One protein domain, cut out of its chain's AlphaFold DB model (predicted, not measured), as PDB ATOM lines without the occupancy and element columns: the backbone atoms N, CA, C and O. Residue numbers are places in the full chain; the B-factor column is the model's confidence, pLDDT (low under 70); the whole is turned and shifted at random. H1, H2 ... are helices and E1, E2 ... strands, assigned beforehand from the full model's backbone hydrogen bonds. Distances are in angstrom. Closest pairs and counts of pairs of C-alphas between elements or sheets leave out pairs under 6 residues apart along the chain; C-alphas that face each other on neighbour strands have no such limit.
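This is residues 23 to 117 of the 121 residues of an uncharacterized protein of Rhizobium sp. 58 (UniProt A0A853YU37). A strongly twisted sheet of four strands, E1, E4, E5 and E6, is covered over part of one face by the hairpin of E2 and E3, whose strands cross it at 86 degrees, making a small sandwich, two sheets face to face. After E6 the last residues fold back, and 116 to 117 pair with residues 30 to 31 of E1, the other edge strand, while the helix H1 lies off to one side with the loop of residues 69 to 81 before it. The printed part has 95 residues, with elements in the order E1 E2 E3 E4 H1 E5 E6. The sheets, E1 - E4 - E5 - E6 and E2 - E3, are antiparallel, and the class is mostly strand, though under half of the residues are in named elements. The whole is compact, with a radius of gyration of the C-alphas of 12.5 A, and rounded, spanning 35 by 32 by 23 A.

E1, residues 27 to 31, begins with C-alpha 27 at (87.115, 100.547, 119.398) and is 13.1 A long. E2 is residues 40 to 43 and E3 residues 52 to 56. E4, residues 61 to 68, is the longest strand by residues, 16.8 A from first to last C-alpha, and bends by 74 degrees at residue 65. H1, residues 82 to 89, begins with C-alpha 82 at (91.928, 107.225, 109.116) and is 11.0 A long. E5, residues 93 to 98, is 15.1 A long. E6, residues 107 to 112, is 16.9 A long and ends with C-alpha 112 at (80.284, 114.473, 118.997).

E4 pairs with E1 over its residues 61 to 64, with N 62 and O 29 2.8 A apart. Over residues 64 to 68 it pairs with E5, where N 95 and O 67 are 2.8 A apart. E5 and E6 form a hairpin, with N 96 and O 109 2.8 A apart. E2 and E3 form another, with N 40 and O 56 2.8 A apart. The closest C-alphas of E2 and E6, those of Ala 42 and Val 111, are 4.9 A apart. E2 and E5 are near each other. H1 is not on the four-stranded sheet, and every O i to N i+4 pair in it is within hydrogen-bond range.

The two C-alphas farthest apart, those of Ser 81 and Asn 103, are 36.5 A apart. The printed part has no cut. The link from E4 to H1, with 13 residues, is long. The mean pLDDT of the printed part is 95.5; residues 23 to 24 are under 70.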
ATOM      1  N   ALA A  23      89.312  89.887 121.851       48.31
ATOM      2  CA  ALA A  23      88.138  90.611 121.397       48.31
ATOM      3  C   ALA A  23      88.108  91.933 122.174       48.31
ATOM      4  O   ALA A  23      87.685  91.979 123.328       48.31
ATOM      5  N   ASN A  24      88.635  93.000 121.574       58.28
ATOM      6  CA  ASN A  24      88.534  94.329 122.154       58.28
ATOM      7  C   ASN A  24      87.051  94.701 122.168       58.28
ATOM      8  O   ASN A  24      86.455  94.928 121.120       58.28
ATOM      9  N   THR A  25      86.452  94.765 123.356       73.69
ATOM     10  CA  THR A  25      85.060  95.214 123.526       73.69
ATOM     11  C   THR A  25      84.877  96.679 123.126       73.69
ATOM     12  O   THR A  25      83.748  97.134 122.975       73.69
ATOM     13  N   PHE A  26      85.983  97.417 122.969       86.94
ATOM     14  CA  PHE A  26      85.997  98.829 122.620       86.94
ATOM     15  C   PHE A  26      86.848  99.111 121.384       86.94
ATOM     16  O   PHE A  26      87.921  98.535 121.198       86.94
ATOM     17  N   VAL A  27      86.392 100.067 120.578       91.06
ATOM     18  CA  VAL A  27      87.115 100.547 119.398       91.06
ATOM     19  C   VAL A  27      88.031 101.701 119.803       91.06
ATOM     20  O   VAL A  27      87.578 102.692 120.374       91.06
ATOM     21  N   ALA A  28      89.326 101.589 119.509       92.19
ATOM     22  CA  ALA A  28      90.333 102.553 119.955       92.19
ATOM     23  C   ALA A  28      90.246 103.888 119.191       92.19
ATOM     24  O   ALA A  28      90.653 104.000 118.032       92.19
ATOM     25  N   TRP A  29      89.722 104.918 119.851       97.31
ATOM     26  CA  TRP A  29      89.672 106.296 119.358       97.31
ATOM     27  C   TRP A  29      90.127 107.253 120.454       97.31
ATOM     28  O   TRP A  29      90.121 106.917 121.635       97.31
ATOM     29  N   GLN A  30      90.492 108.470 120.070       98.06
ATOM     30  CA  GLN A  30      90.879 109.514 121.014       98.06
ATOM     31  C   GLN A  30      90.271 110.865 120.659       98.06
ATOM     32  O   GLN A  30      89.950 111.131 119.497       98.06
ATOM     33  N   VAL A  31      90.199 111.741 121.657       98.56
ATOM     34  CA  VAL A  31      89.821 113.145 121.481       98.56
ATOM     35  C   VAL A  31      90.876 113.885 120.655       98.56
ATOM     36  O   VAL A  31      92.086 113.702 120.837       98.56
ATOM     37  N   THR A  32      90.416 114.731 119.735       98.19
ATOM     38  CA  THR A  32      91.249 115.591 118.889       98.19
ATOM     39  C   THR A  32      90.505 116.871 118.517       98.19
ATOM     40  O   THR A  32      89.277 116.920 118.535       98.19
ATOM     41  N   ASP A  33      91.258 117.880 118.084       97.56
ATOM     42  CA  ASP A  33      90.762 119.110 117.450       97.56
ATOM     43  C   ASP A  33      89.821 119.949 118.332       97.56
ATOM     44  O   ASP A  33      89.043 120.767 117.835       97.56
ATOM     45  N   VAL A  34      89.906 119.761 119.648       97.75
ATOM     46  CA  VAL A  34      89.345 120.673 120.647       97.75
ATOM     47  C   VAL A  34      90.312 121.853 120.837       97.75
ATOM     48  O   VAL A  34      91.518 121.706 120.621       97.75
ATOM     49  N   ALA A  35      89.823 123.040 121.201       97.75
ATOM     50  CA  ALA A  35      90.694 124.193 121.448       97.75
ATOM     51  C   ALA A  35      91.625 123.967 122.662       97.75
ATOM     52  O   ALA A  35      91.332 123.157 123.535       97.75
ATOM     53  N   TRP A  36      92.746 124.700 122.728       92.50
ATOM     54  CA  TRP A  36      93.812 124.520 123.738       92.50
ATOM     55  C   TRP A  36      93.332 124.539 125.201       92.50
ATOM     56  O   TRP A  36      93.896 123.838 126.032       92.50
ATOM     57  N   ASN A  37      92.296 125.318 125.516       94.56
ATOM     58  CA  ASN A  37      91.734 125.438 126.865       94.56
ATOM     59  C   ASN A  37      90.266 124.983 126.909       94.56
ATOM     60  O   ASN A  37      89.431 125.615 127.550       94.56
ATOM     61  N   ASP A  38      89.942 123.946 126.143       98.12
ATOM     62  CA  ASP A  38      88.589 123.413 126.014       98.12
ATOM     63  C   ASP A  38      88.606 121.877 126.086       98.12
ATOM     64  O   ASP A  38      89.659 121.232 126.072       98.12
ATOM     65  N   VAL A  39      87.422 121.282 126.189       98.50
ATOM     66  CA  VAL A  39      87.206 119.847 126.386       98.50
ATOM     67  C   VAL A  39      86.098 119.320 125.479       98.50
ATOM     68  O   VAL A  39      85.131 120.005 125.151       98.50
ATOM     69  N   LEU A  40      86.192 118.043 125.111       98.69
ATOM     70  CA  LEU A  40      85.077 117.320 124.523       98.69
ATOM     71  C   LEU A  40      84.132 116.846 125.628       98.69
ATOM     72  O   LEU A  40      84.461 115.962 126.416       98.69
ATOM     73  N   ASN A  41      82.931 117.414 125.655       98.69
ATOM     74  CA  ASN A  41      81.876 116.985 126.565       98.69
ATOM     75  C   ASN A  41      81.265 115.649 126.119       98.69
ATOM     76  O   ASN A  41      80.742 115.539 125.007       98.69
ATOM     77  N   ALA A  42      81.245 114.676 127.027       98.62
ATOM     78  CA  ALA A  42      80.412 113.488 126.924       98.62
ATOM     79  C   ALA A  42      79.057 113.736 127.585       98.62
ATOM     80  O   ALA A  42      78.968 114.233 128.711       98.62
ATOM     81  N   ARG A  43      77.986 113.397 126.870       98.69
ATOM     82  CA  ARG A  43      76.609 113.739 127.236       98.69
ATOM     83  C   ARG A  43      75.754 112.499 127.443       98.69
ATOM     84  O   ARG A  43      76.026 111.452 126.868       98.69
ATOM     85  N   ALA A  44      74.697 112.639 128.241       98.12
ATOM     86  CA  ALA A  44      73.768 111.540 128.519       98.12
ATOM     87  C   ALA A  44      73.043 111.025 127.256       98.12
ATOM     88  O   ALA A  44      72.835 109.827 127.105       98.12
ATOM     89  N   TRP A  45      72.711 111.926 126.328       98.12
ATOM     90  CA  TRP A  45      72.034 111.643 125.061       98.12
ATOM     91  C   TRP A  45      72.755 112.333 123.895       98.12
ATOM     92  O   TRP A  45      73.455 113.327 124.122       98.12
ATOM     93  N   PRO A  46      72.578 111.859 122.647       98.12
ATOM     94  CA  PRO A  46      73.282 112.392 121.485       98.12
ATOM     95  C   PRO A  46      72.677 113.718 120.992       98.12
ATOM     96  O   PRO A  46      72.079 113.822 119.922       98.12
ATOM     97  N   SER A  47      72.799 114.753 121.817       97.94
ATOM     98  CA  SER A  47      72.290 116.096 121.562       97.94
ATOM     99  C   SER A  47      73.132 117.129 122.300       97.94
ATOM    100  O   SER A  47      73.523 116.920 123.449       97.94
ATOM    101  N   SER A  48      73.355 118.289 121.680       97.44
ATOM    102  CA  SER A  48      74.050 119.419 122.309       97.44
ATOM    103  C   SER A  48      73.280 120.019 123.492       97.44
ATOM    104  O   SER A  48      73.885 120.697 124.320       97.44
ATOM    105  N   GLN A  49      71.977 119.745 123.602       98.19
ATOM    106  CA  GLN A  49      71.121 120.180 124.712       98.19
ATOM    107  C   GLN A  49      71.110 119.186 125.884       98.19
ATOM    108  O   GLN A  49      70.643 119.517 126.968       98.19
ATOM    109  N   SER A  50      71.619 117.964 125.690       98.44
ATOM    110  CA  SER A  50      71.653 116.951 126.747       98.44
ATOM    111  C   SER A  50      72.622 117.340 127.862       98.44
ATOM    112  O   SER A  50      73.684 117.900 127.593       98.44
ATOM    113  N   ALA A  51      72.316 116.934 129.098       98.25
ATOM    114  CA  ALA A  51      73.215 117.079 130.238       98.25
ATOM    115  C   ALA A  51      74.623 116.539 129.930       98.25
ATOM    116  O   ALA A  51      74.770 115.443 129.370       98.25
ATOM    117  N   VAL A  52      75.638 117.319 130.307       98.44
ATOM    118  CA  VAL A  52      77.046 116.909 130.301       98.44
ATOM    119  C   VAL A  52      77.286 116.003 131.504       98.44
ATOM    120  O   VAL A  52      76.827 116.300 132.606       98.44
ATOM    121  N   ARG A  53      77.970 114.881 131.282       97.38
ATOM    122  CA  ARG A  53      78.327 113.914 132.327       97.38
ATOM    123  C   ARG A  53      79.821 113.904 132.605       97.38
ATOM    124  O   ARG A  53      80.204 113.837 133.759       97.38
ATOM    125  N   ALA A  54      80.641 114.019 131.565       97.88
ATOM    126  CA  ALA A  54      82.093 114.069 131.685       97.88
ATOM    127  C   ALA A  54      82.689 115.008 130.633       97.88
ATOM    128  O   ALA A  54      82.029 115.356 129.650       97.88
ATOM    129  N   ALA A  55      83.947 115.380 130.833       97.81
ATOM    130  CA  ALA A  55      84.717 116.243 129.951       97.81
ATOM    131  C   ALA A  55      86.095 115.627 129.695       97.81
ATOM    132  O   ALA A  55      86.752 115.176 130.633       97.81
ATOM    133  N   TYR A  56      86.530 115.625 128.435       98.00
ATOM    134  CA  TYR A  56      87.775 114.987 128.013       98.00
ATOM    135  C   TYR A  56      88.661 115.952 127.214       98.00
ATOM    136  O   TYR A  56      88.216 116.450 126.176       98.00
ATOM    137  N   PRO A  57      89.897 116.243 127.657       98.06
ATOM    138  CA  PRO A  57      90.829 117.069 126.894       98.06
ATOM    139  C   PRO A  57      91.329 116.355 125.629       98.06
ATOM    140  O   PRO A  57      91.126 115.157 125.429       98.06
ATOM    141  N   ASN A  58      92.025 117.097 124.761       98.06
ATOM    142  CA  ASN A  58      92.718 116.509 123.613       98.06
ATOM    143  C   ASN A  58      93.659 115.372 124.037       98.06
ATOM    144  O   ASN A  58      94.366 115.471 125.036       98.06
ATOM    145  N   GLY A  59      93.710 114.313 123.227       96.69
ATOM    146  CA  GLY A  59      94.580 113.162 123.465       96.69
ATOM    147  C   GLY A  59      93.992 112.095 124.385       96.69
ATOM    148  O   GLY A  59      94.536 110.996 124.423       96.69
ATOM    149  N   THR A  60      92.873 112.352 125.071       97.62
ATOM    150  CA  THR A  60      92.215 111.322 125.884       97.62
ATOM    151  C   THR A  60      91.762 110.149 125.018       97.62
ATOM    152  O   THR A  60      90.993 110.339 124.073       97.62
ATOM    153  N   ALA A  61      92.212 108.941 125.361       96.81
ATOM    154  CA  ALA A  61      91.705 107.700 124.786       96.81
ATOM    155  C   ALA A  61      90.270 107.443 125.270       96.81
ATOM    156  O   ALA A  61      89.961 107.606 126.451       96.81
ATOM    157  N   LEU A  62      89.396 107.042 124.353       96.94
ATOM    158  CA  LEU A  62      87.983 106.795 124.608       96.94
ATOM    159  C   LEU A  62      87.677 105.305 124.454       96.94
ATOM    160  O   LEU A  62      88.056 104.680 123.463       96.94
ATOM    161  N   GLN A  63      86.923 104.753 125.404       95.12
ATOM    162  CA  GLN A  63      86.349 103.416 125.283       95.12
ATOM    163  C   GLN A  63      85.093 103.491 124.406       95.12
ATOM    164  O   GLN A  63      83.967 103.602 124.894       95.12
ATOM    165  N   MET A  64      85.282 103.515 123.085       97.25
ATOM    166  CA  MET A  64      84.160 103.585 122.149       97.25
ATOM    167  C   MET A  64      83.451 102.238 122.074       97.25
ATOM    168  O   MET A  64      84.086 101.216 121.849       97.25
ATOM    169  N   THR A  65      82.127 102.239 122.158       96.62
ATOM    170  CA  THR A  65      81.320 101.003 122.080       96.62
ATOM    171  C   THR A  65      81.192 100.431 120.663       96.62
ATOM    172  O   THR A  65      80.684  99.330 120.495       96.62
ATOM    173  N   GLY A  66      81.591 101.190 119.638       95.75
ATOM    174  CA  GLY A  66      81.322 100.884 118.229       95.75
ATOM    175  C   GLY A  66      80.106 101.629 117.678       95.75
ATOM    176  O   GLY A  66      80.122 102.072 116.537       95.75
ATOM    177  N   ARG A  67      79.095 101.902 118.505       97.06
ATOM    178  CA  ARG A  67      77.855 102.534 118.049       97.06
ATOM    179  C   ARG A  67      78.015 104.033 117.795       97.06
ATOM    180  O   ARG A  67      78.384 104.788 118.693       97.06
ATOM    181  N   CYS A  68      77.577 104.493 116.627       98.25
ATOM    182  CA  CYS A  68      77.258 105.895 116.377       98.25
ATOM    183  C   CYS A  68      75.808 106.050 115.883       98.25
ATOM    184  O   CYS A  68      75.131 105.090 115.513       98.25
ATOM    185  N   MET A  69      75.286 107.275 115.908       97.25
ATOM    186  CA  MET A  69      73.995 107.583 115.294       97.25
ATOM    187  C   MET A  69      74.041 107.422 113.766       97.25
ATOM    188  O   MET A  69      75.111 107.444 113.155       97.25
ATOM    189  N   ASN A  70      72.853 107.347 113.154       91.31
ATOM    190  CA  ASN A  70      72.637 107.251 111.704       91.31
ATOM    191  C   ASN A  70      73.162 105.952 111.066       91.31
ATOM    192  O   ASN A  70      73.427 105.924 109.870       91.31
ATOM    193  N   GLY A  71      73.293 104.881 111.857       90.25
ATOM    194  CA  GLY A  71      73.679 103.553 111.372       90.25
ATOM    195  C   GLY A  71      75.183 103.344 111.185       90.25
ATOM    196  O   GLY A  71      75.579 102.275 110.743       90.25
ATOM    197  N   THR A  72      76.021 104.327 111.526       95.75
ATOM    198  CA  THR A  72      77.479 104.164 111.502       95.75
ATOM    199  C   THR A  72      77.939 103.290 112.672       95.75
ATOM    200  O   THR A  72      77.651 103.617 113.826       95.75
ATOM    201  N   ASP A  73      78.715 102.247 112.379       96.69
ATOM    202  CA  ASP A  73      79.460 101.462 113.368       96.69
ATOM    203  C   ASP A  73      80.975 101.629 113.159       96.69
ATOM    204  O   ASP A  73      81.475 101.597 112.032       96.69
ATOM    205  N   LEU A  74      81.721 101.853 114.243       96.38
ATOM    206  CA  LEU A  74      83.168 102.065 114.194       96.38
ATOM    207  C   LEU A  74      83.942 100.786 113.845       96.38
ATOM    208  O   LEU A  74      85.048 100.884 113.313       96.38
ATOM    209  N   ASN A  75      83.387  99.606 114.129       94.69
ATOM    210  CA  ASN A  75      83.988  98.325 113.760       94.69
ATOM    211  C   ASN A  75      83.923  98.118 112.244       94.69
ATOM    212  O   ASN A  75      84.929  97.746 111.639       94.69
ATOM    213  N   ASP A  76      82.790  98.449 111.621       95.69
ATOM    214  CA  ASP A  76      82.580  98.299 110.174       95.69
ATOM    215  C   ASP A  76      83.533  99.176 109.353       95.69
ATOM    216  O   ASP A  76      83.979  98.799 108.267       95.69
ATOM    217  N   ILE A  77      83.880 100.349 109.887       95.38
ATOM    218  CA  ILE A  77      84.784 101.302 109.234       95.38
ATOM    219  C   ILE A  77      86.241 101.158 109.690       95.38
ATOM    220  O   ILE A  77      87.099 101.886 109.200       95.38
ATOM    221  N   SER A  78      86.551 100.242 110.612       93.81
ATOM    222  CA  SER A  78      87.881 100.132 111.238       93.81
ATOM    223  C   SER A  78      89.014  99.861 110.241       93.81
ATOM    224  O   SER A  78      90.142 100.306 110.448       93.81
ATOM    225  N   SER A  79      88.705  99.184 109.131       92.88
ATOM    226  CA  SER A  79      89.639  98.885 108.039       92.88
ATOM    227  C   SER A  79      89.832 100.043 107.056       92.88
ATOM    228  O   SER A  79      90.706  99.989 106.189       92.88
ATOM    229  N   TRP A  80      89.017 101.097 107.150       95.38
ATOM    230  CA  TRP A  80      89.111 102.242 106.252       95.38
ATOM    231  C   TRP A  80      90.317 103.106 106.614       95.38
ATOM    232  O   TRP A  80      90.818 103.081 107.740       95.38
ATOM    233  N   SER A  81      90.754 103.956 105.682       96.19
ATOM    234  CA  SER A  81      91.797 104.936 105.993       96.19
ATOM    235  C   SER A  81      91.359 105.863 107.143       96.19
ATOM    236  O   SER A  81      90.172 106.203 107.235       96.19
ATOM    237  N   PRO A  82      92.283 106.353 107.993       95.50
ATOM    238  CA  PRO A  82      91.928 107.225 109.116       95.50
ATOM    239  C   PRO A  82      91.093 108.447 108.710       95.50
ATOM    240  O   PRO A  82      90.158 108.833 109.408       95.50
ATOM    241  N   GLY A  83      91.375 109.041 107.546       96.69
ATOM    242  CA  GLY A  83      90.592 110.155 107.009       96.69
ATOM    243  C   GLY A  83      89.155 109.766 106.642       96.69
ATOM    244  O   GLY A  83      88.225 110.525 106.921       96.69
ATOM    245  N   ALA A  84      88.952 108.578 106.063       97.62
ATOM    246  CA  ALA A  84      87.623 108.068 105.732       97.62
ATOM    247  C   ALA A  84      86.810 107.751 106.995       97.62
ATOM    248  O   ALA A  84      85.649 108.150 107.078       97.62
ATOM    249  N   GLN A  85      87.438 107.147 108.010       97.88
ATOM    250  CA  GLN A  85      86.806 106.914 109.312       97.88
ATOM    251  C   GLN A  85      86.345 108.225 109.952       97.88
ATOM    252  O   GLN A  85      85.179 108.386 110.313       97.88
ATOM    253  N   ARG A  86      87.241 109.219 110.014       97.69
ATOM    254  CA  ARG A  86      86.921 110.554 110.539       97.69
ATOM    255  C   ARG A  86      85.788 111.224 109.771       97.69
ATOM    256  O   ARG A  86      84.947 111.879 110.380       97.69
ATOM    257  N   LYS A  87      85.745 111.070 108.444       97.69
ATOM    258  CA  LYS A  87      84.666 111.611 107.608       97.69
ATOM    259  C   LYS A  87      83.322 110.951 107.926       97.69
ATOM    260  O   LYS A  87      82.334 111.672 108.034       97.69
ATOM    261  N   ALA A  88      83.297 109.632 108.117       97.75
ATOM    262  CA  ALA A  88      82.084 108.872 108.423       97.75
ATOM    263  C   ALA A  88      81.434 109.297 109.748       97.75
ATOM    264  O   ALA A  88      80.209 109.348 109.849       97.75
ATOM    265  N   VAL A  89      82.246 109.651 110.750       97.94
ATOM    266  CA  VAL A  89      81.739 110.030 112.080       97.94
ATOM    267  C   VAL A  89      81.525 111.539 112.261       97.94
ATOM    268  O   VAL A  89      80.911 111.970 113.234       97.94
ATOM    269  N   ARG A  90      82.021 112.375 111.337       97.50
ATOM    270  CA  ARG A  90      82.206 113.827 111.540       97.50
ATOM    271  C   ARG A  90      80.956 114.585 111.999       97.50
ATOM    272  O   ARG A  90      81.079 115.592 112.693       97.50
ATOM    273  N   SER A  91      79.775 114.164 111.558       96.94
ATOM    274  CA  SER A  91      78.494 114.833 111.821       96.94
ATOM    275  C   SER A  91      77.507 113.959 112.594       96.94
ATOM    276  O   SER A  91      76.301 114.183 112.522       96.94
ATOM    277  N   THR A  92      77.998 112.942 113.297       97.81
ATOM    278  CA  THR A  92      77.176 112.047 114.115       97.81
ATOM    279  C   THR A  92      77.665 112.041 115.562       97.81
ATOM    280  O   THR A  92      78.738 112.553 115.882       97.81
ATOM    281  N   TRP A  93      76.849 111.497 116.454       98.69
ATOM    282  CA  TRP A  93      77.226 111.235 117.836       98.69
ATOM    283  C   TRP A  93      77.671 109.788 117.964       98.69
ATOM    284  O   TRP A  93      77.005 108.899 117.439       98.69
ATOM    285  N   CYS A  94      78.760 109.553 118.686       98.62
ATOM    286  CA  CYS A  94      79.294 108.219 118.921       98.62
ATOM    287  C   CYS A  94      79.274 107.889 120.411       98.62
ATOM    288  O   CYS A  94      79.546 108.746 121.255       98.62
ATOM    289  N   GLN A  95      78.900 106.652 120.721       98.44
ATOM    290  CA  GLN A  95      78.666 106.186 122.074       98.44
ATOM    291  C   GLN A  95      79.963 105.677 122.705       98.44
ATOM    292  O   GLN A  95      80.667 104.831 122.142       98.44
ATOM    293  N   ILE A  96      80.238 106.166 123.908       98.25
ATOM    294  CA  ILE A  96      81.337 105.738 124.770       98.25
ATOM    295  C   ILE A  96      80.799 104.955 125.963       98.25
ATOM    296  O   ILE A  96      79.665 105.172 126.392       98.25
ATOM    297  N   TRP A  97      81.633 104.086 126.514       97.12
ATOM    298  CA  TRP A  97      81.466 103.508 127.840       97.12
ATOM    299  C   TRP A  97      82.407 104.241 128.793       97.12
ATOM    300  O   TRP A  97      83.598 104.350 128.521       97.12
ATOM    301  N   HIS A  98      81.884 104.842 129.855       96.12
ATOM    302  CA  HIS A  98      82.699 105.657 130.753       96.12
ATOM    303  C   HIS A  98      82.169 105.664 132.180       96.12
ATOM    304  O   HIS A  98      80.988 105.415 132.407       96.12
ATOM    305  N   ASP A  99      83.044 105.999 133.122       96.06
ATOM    306  CA  ASP A  99      82.716 106.252 134.521       96.06
ATOM    307  C   ASP A  99      82.951 107.743 134.834       96.06
ATOM    308  O   ASP A  99      84.072 108.153 135.145       96.06
ATOM    309  N   PRO A 100      81.917 108.592 134.696       93.31
ATOM    310  CA  PRO A 100      82.015 110.013 135.011       93.31
ATOM    311  C   PRO A 100      82.313 110.309 136.481       93.31
ATOM    312  O   PRO A 100      82.911 111.341 136.782       93.31
ATOM    313  N   GLY A 101      81.842 109.445 137.385       93.88
ATOM    314  CA  GLY A 101      81.960 109.624 138.829       93.88
ATOM    315  C   GLY A 101      83.305 109.168 139.385       93.88
ATOM    316  O   GLY A 101      83.632 109.528 140.513       93.88
ATOM    317  N   GLN A 102      84.081 108.411 138.601       92.19
ATOM    318  CA  GLN A 102      85.309 107.736 139.033       92.19
ATOM    319  C   GLN A 102      85.085 106.864 140.276       92.19
ATOM    320  O   GLN A 102      85.922 106.791 141.175       92.19
ATOM    321  N   ASN A 103      83.919 106.234 140.345       95.38
ATOM    322  CA  ASN A 103      83.450 105.448 141.481       95.38
ATOM    323  C   ASN A 103      83.094 104.000 141.095       95.38
ATOM    324  O   ASN A 103      82.619 103.243 141.937       95.38
ATOM    325  N   GLY A 104      83.345 103.609 139.845       93.62
ATOM    326  CA  GLY A 104      82.997 102.308 139.289       93.62
ATOM    327  C   GLY A 104      81.601 102.243 138.666       93.62
ATOM    328  O   GLY A 104      81.255 101.195 138.117       93.62
ATOM    329  N   ASP A 105      80.819 103.328 138.680       94.44
ATOM    330  CA  ASP A 105      79.478 103.371 138.082       94.44
ATOM    331  C   ASP A 105      79.560 103.648 136.575       94.44
ATOM    332  O   ASP A 105      79.222 104.721 136.058       94.44
ATOM    333  N   TRP A 106      80.035 102.638 135.849       95.31
ATOM    334  CA  TRP A 106      80.164 102.700 134.405       95.31
ATOM    335  C   TRP A 106      78.804 102.811 133.716       95.31
ATOM    336  O   TRP A 106      77.853 102.087 134.009       95.31
ATOM    337  N   GLN A 107      78.733 103.714 132.746       95.75
ATOM    338  CA  GLN A 107      77.529 103.997 131.984       95.75
ATOM    339  C   GLN A 107      77.865 104.344 130.535       95.75
ATOM    340  O   GLN A 107      79.016 104.582 130.167       95.75
ATOM    341  N   THR A 108      76.842 104.393 129.687       97.19
ATOM    342  CA  THR A 108      77.009 104.905 128.327       97.19
ATOM    343  C   THR A 108      76.911 106.424 128.297       97.19
ATOM    344  O   THR A 108      76.030 107.000 128.934       97.19
ATOM    345  N   GLY A 109      77.726 107.051 127.457       98.06
ATOM    346  CA  GLY A 109      77.630 108.466 127.110       98.06
ATOM    347  C   GLY A 109      77.800 108.684 125.611       98.06
ATOM    348  O   GLY A 109      78.103 107.755 124.868       98.06
ATOM    349  N   TRP A 110      77.617 109.918 125.157       98.75
ATOM    350  CA  TRP A 110      77.709 110.296 123.748       98.75
ATOM    351  C   TRP A 110      78.669 111.464 123.560       98.75
ATOM    352  O   TRP A 110      78.544 112.489 124.231       98.75
ATOM    353  N   VAL A 111      79.588 111.333 122.607       98.75
ATOM    354  CA  VAL A 111      80.509 112.398 122.189       98.75
ATOM    355  C   VAL A 111      80.258 112.765 120.732       98.75
ATOM    356  O   VAL A 111      79.835 111.929 119.930       98.75
ATOM    357  N   TYR A 112      80.498 114.024 120.371       98.62
ATOM    358  CA  TYR A 112      80.284 114.473 118.997       98.62
ATOM    359  C   TYR A 112      81.467 114.083 118.104       98.62
ATOM    360  O   TYR A 112      82.609 114.467 118.364       98.62
ATOM    361  N   GLY A 113      81.185 113.346 117.028       98.31
ATOM    362  CA  GLY A 113      82.185 112.653 116.216       98.31
ATOM    363  C   GLY A 113      83.181 113.566 115.490       98.31
ATOM    364  O   GLY A 113      84.255 113.126 115.090       98.31
ATOM    365  N   ARG A 114      82.885 114.869 115.374       98.31
ATOM    366  CA  ARG A 114      83.828 115.874 114.852       98.31
ATOM    367  C   ARG A 114      85.155 115.913 115.622       98.31
ATOM    368  O   ARG A 114      86.176 116.222 115.011       98.31
ATOM    369  N   TYR A 115      85.124 115.629 116.923       98.69
ATOM    370  CA  TYR A 115      86.238 115.836 117.856       98.69
ATOM    371  C   TYR A 115      86.915 114.535 118.294       98.69
ATOM    372  O   TYR A 115      87.545 114.475 119.347       98.69
ATOM    373  N   ILE A 116      86.781 113.478 117.492       98.56
ATOM    374  CA  ILE A 116      87.452 112.201 117.724       98.56
ATOM    375  C   ILE A 116      88.186 111.744 116.461       98.56
ATOM    376  O   ILE A 116      87.816 112.086 115.334       98.56
ATOM    377  N   LYS A 117      89.249 110.966 116.647       98.00
ATOM    378  CA  LYS A 117      89.972 110.282 115.569       98.00
ATOM    379  C   LYS A 117      90.301 108.845 115.968       98.00
ATOM    380  O   LYS A 117      90.488 108.607 117.166       98.00
TER     381      LYS A 117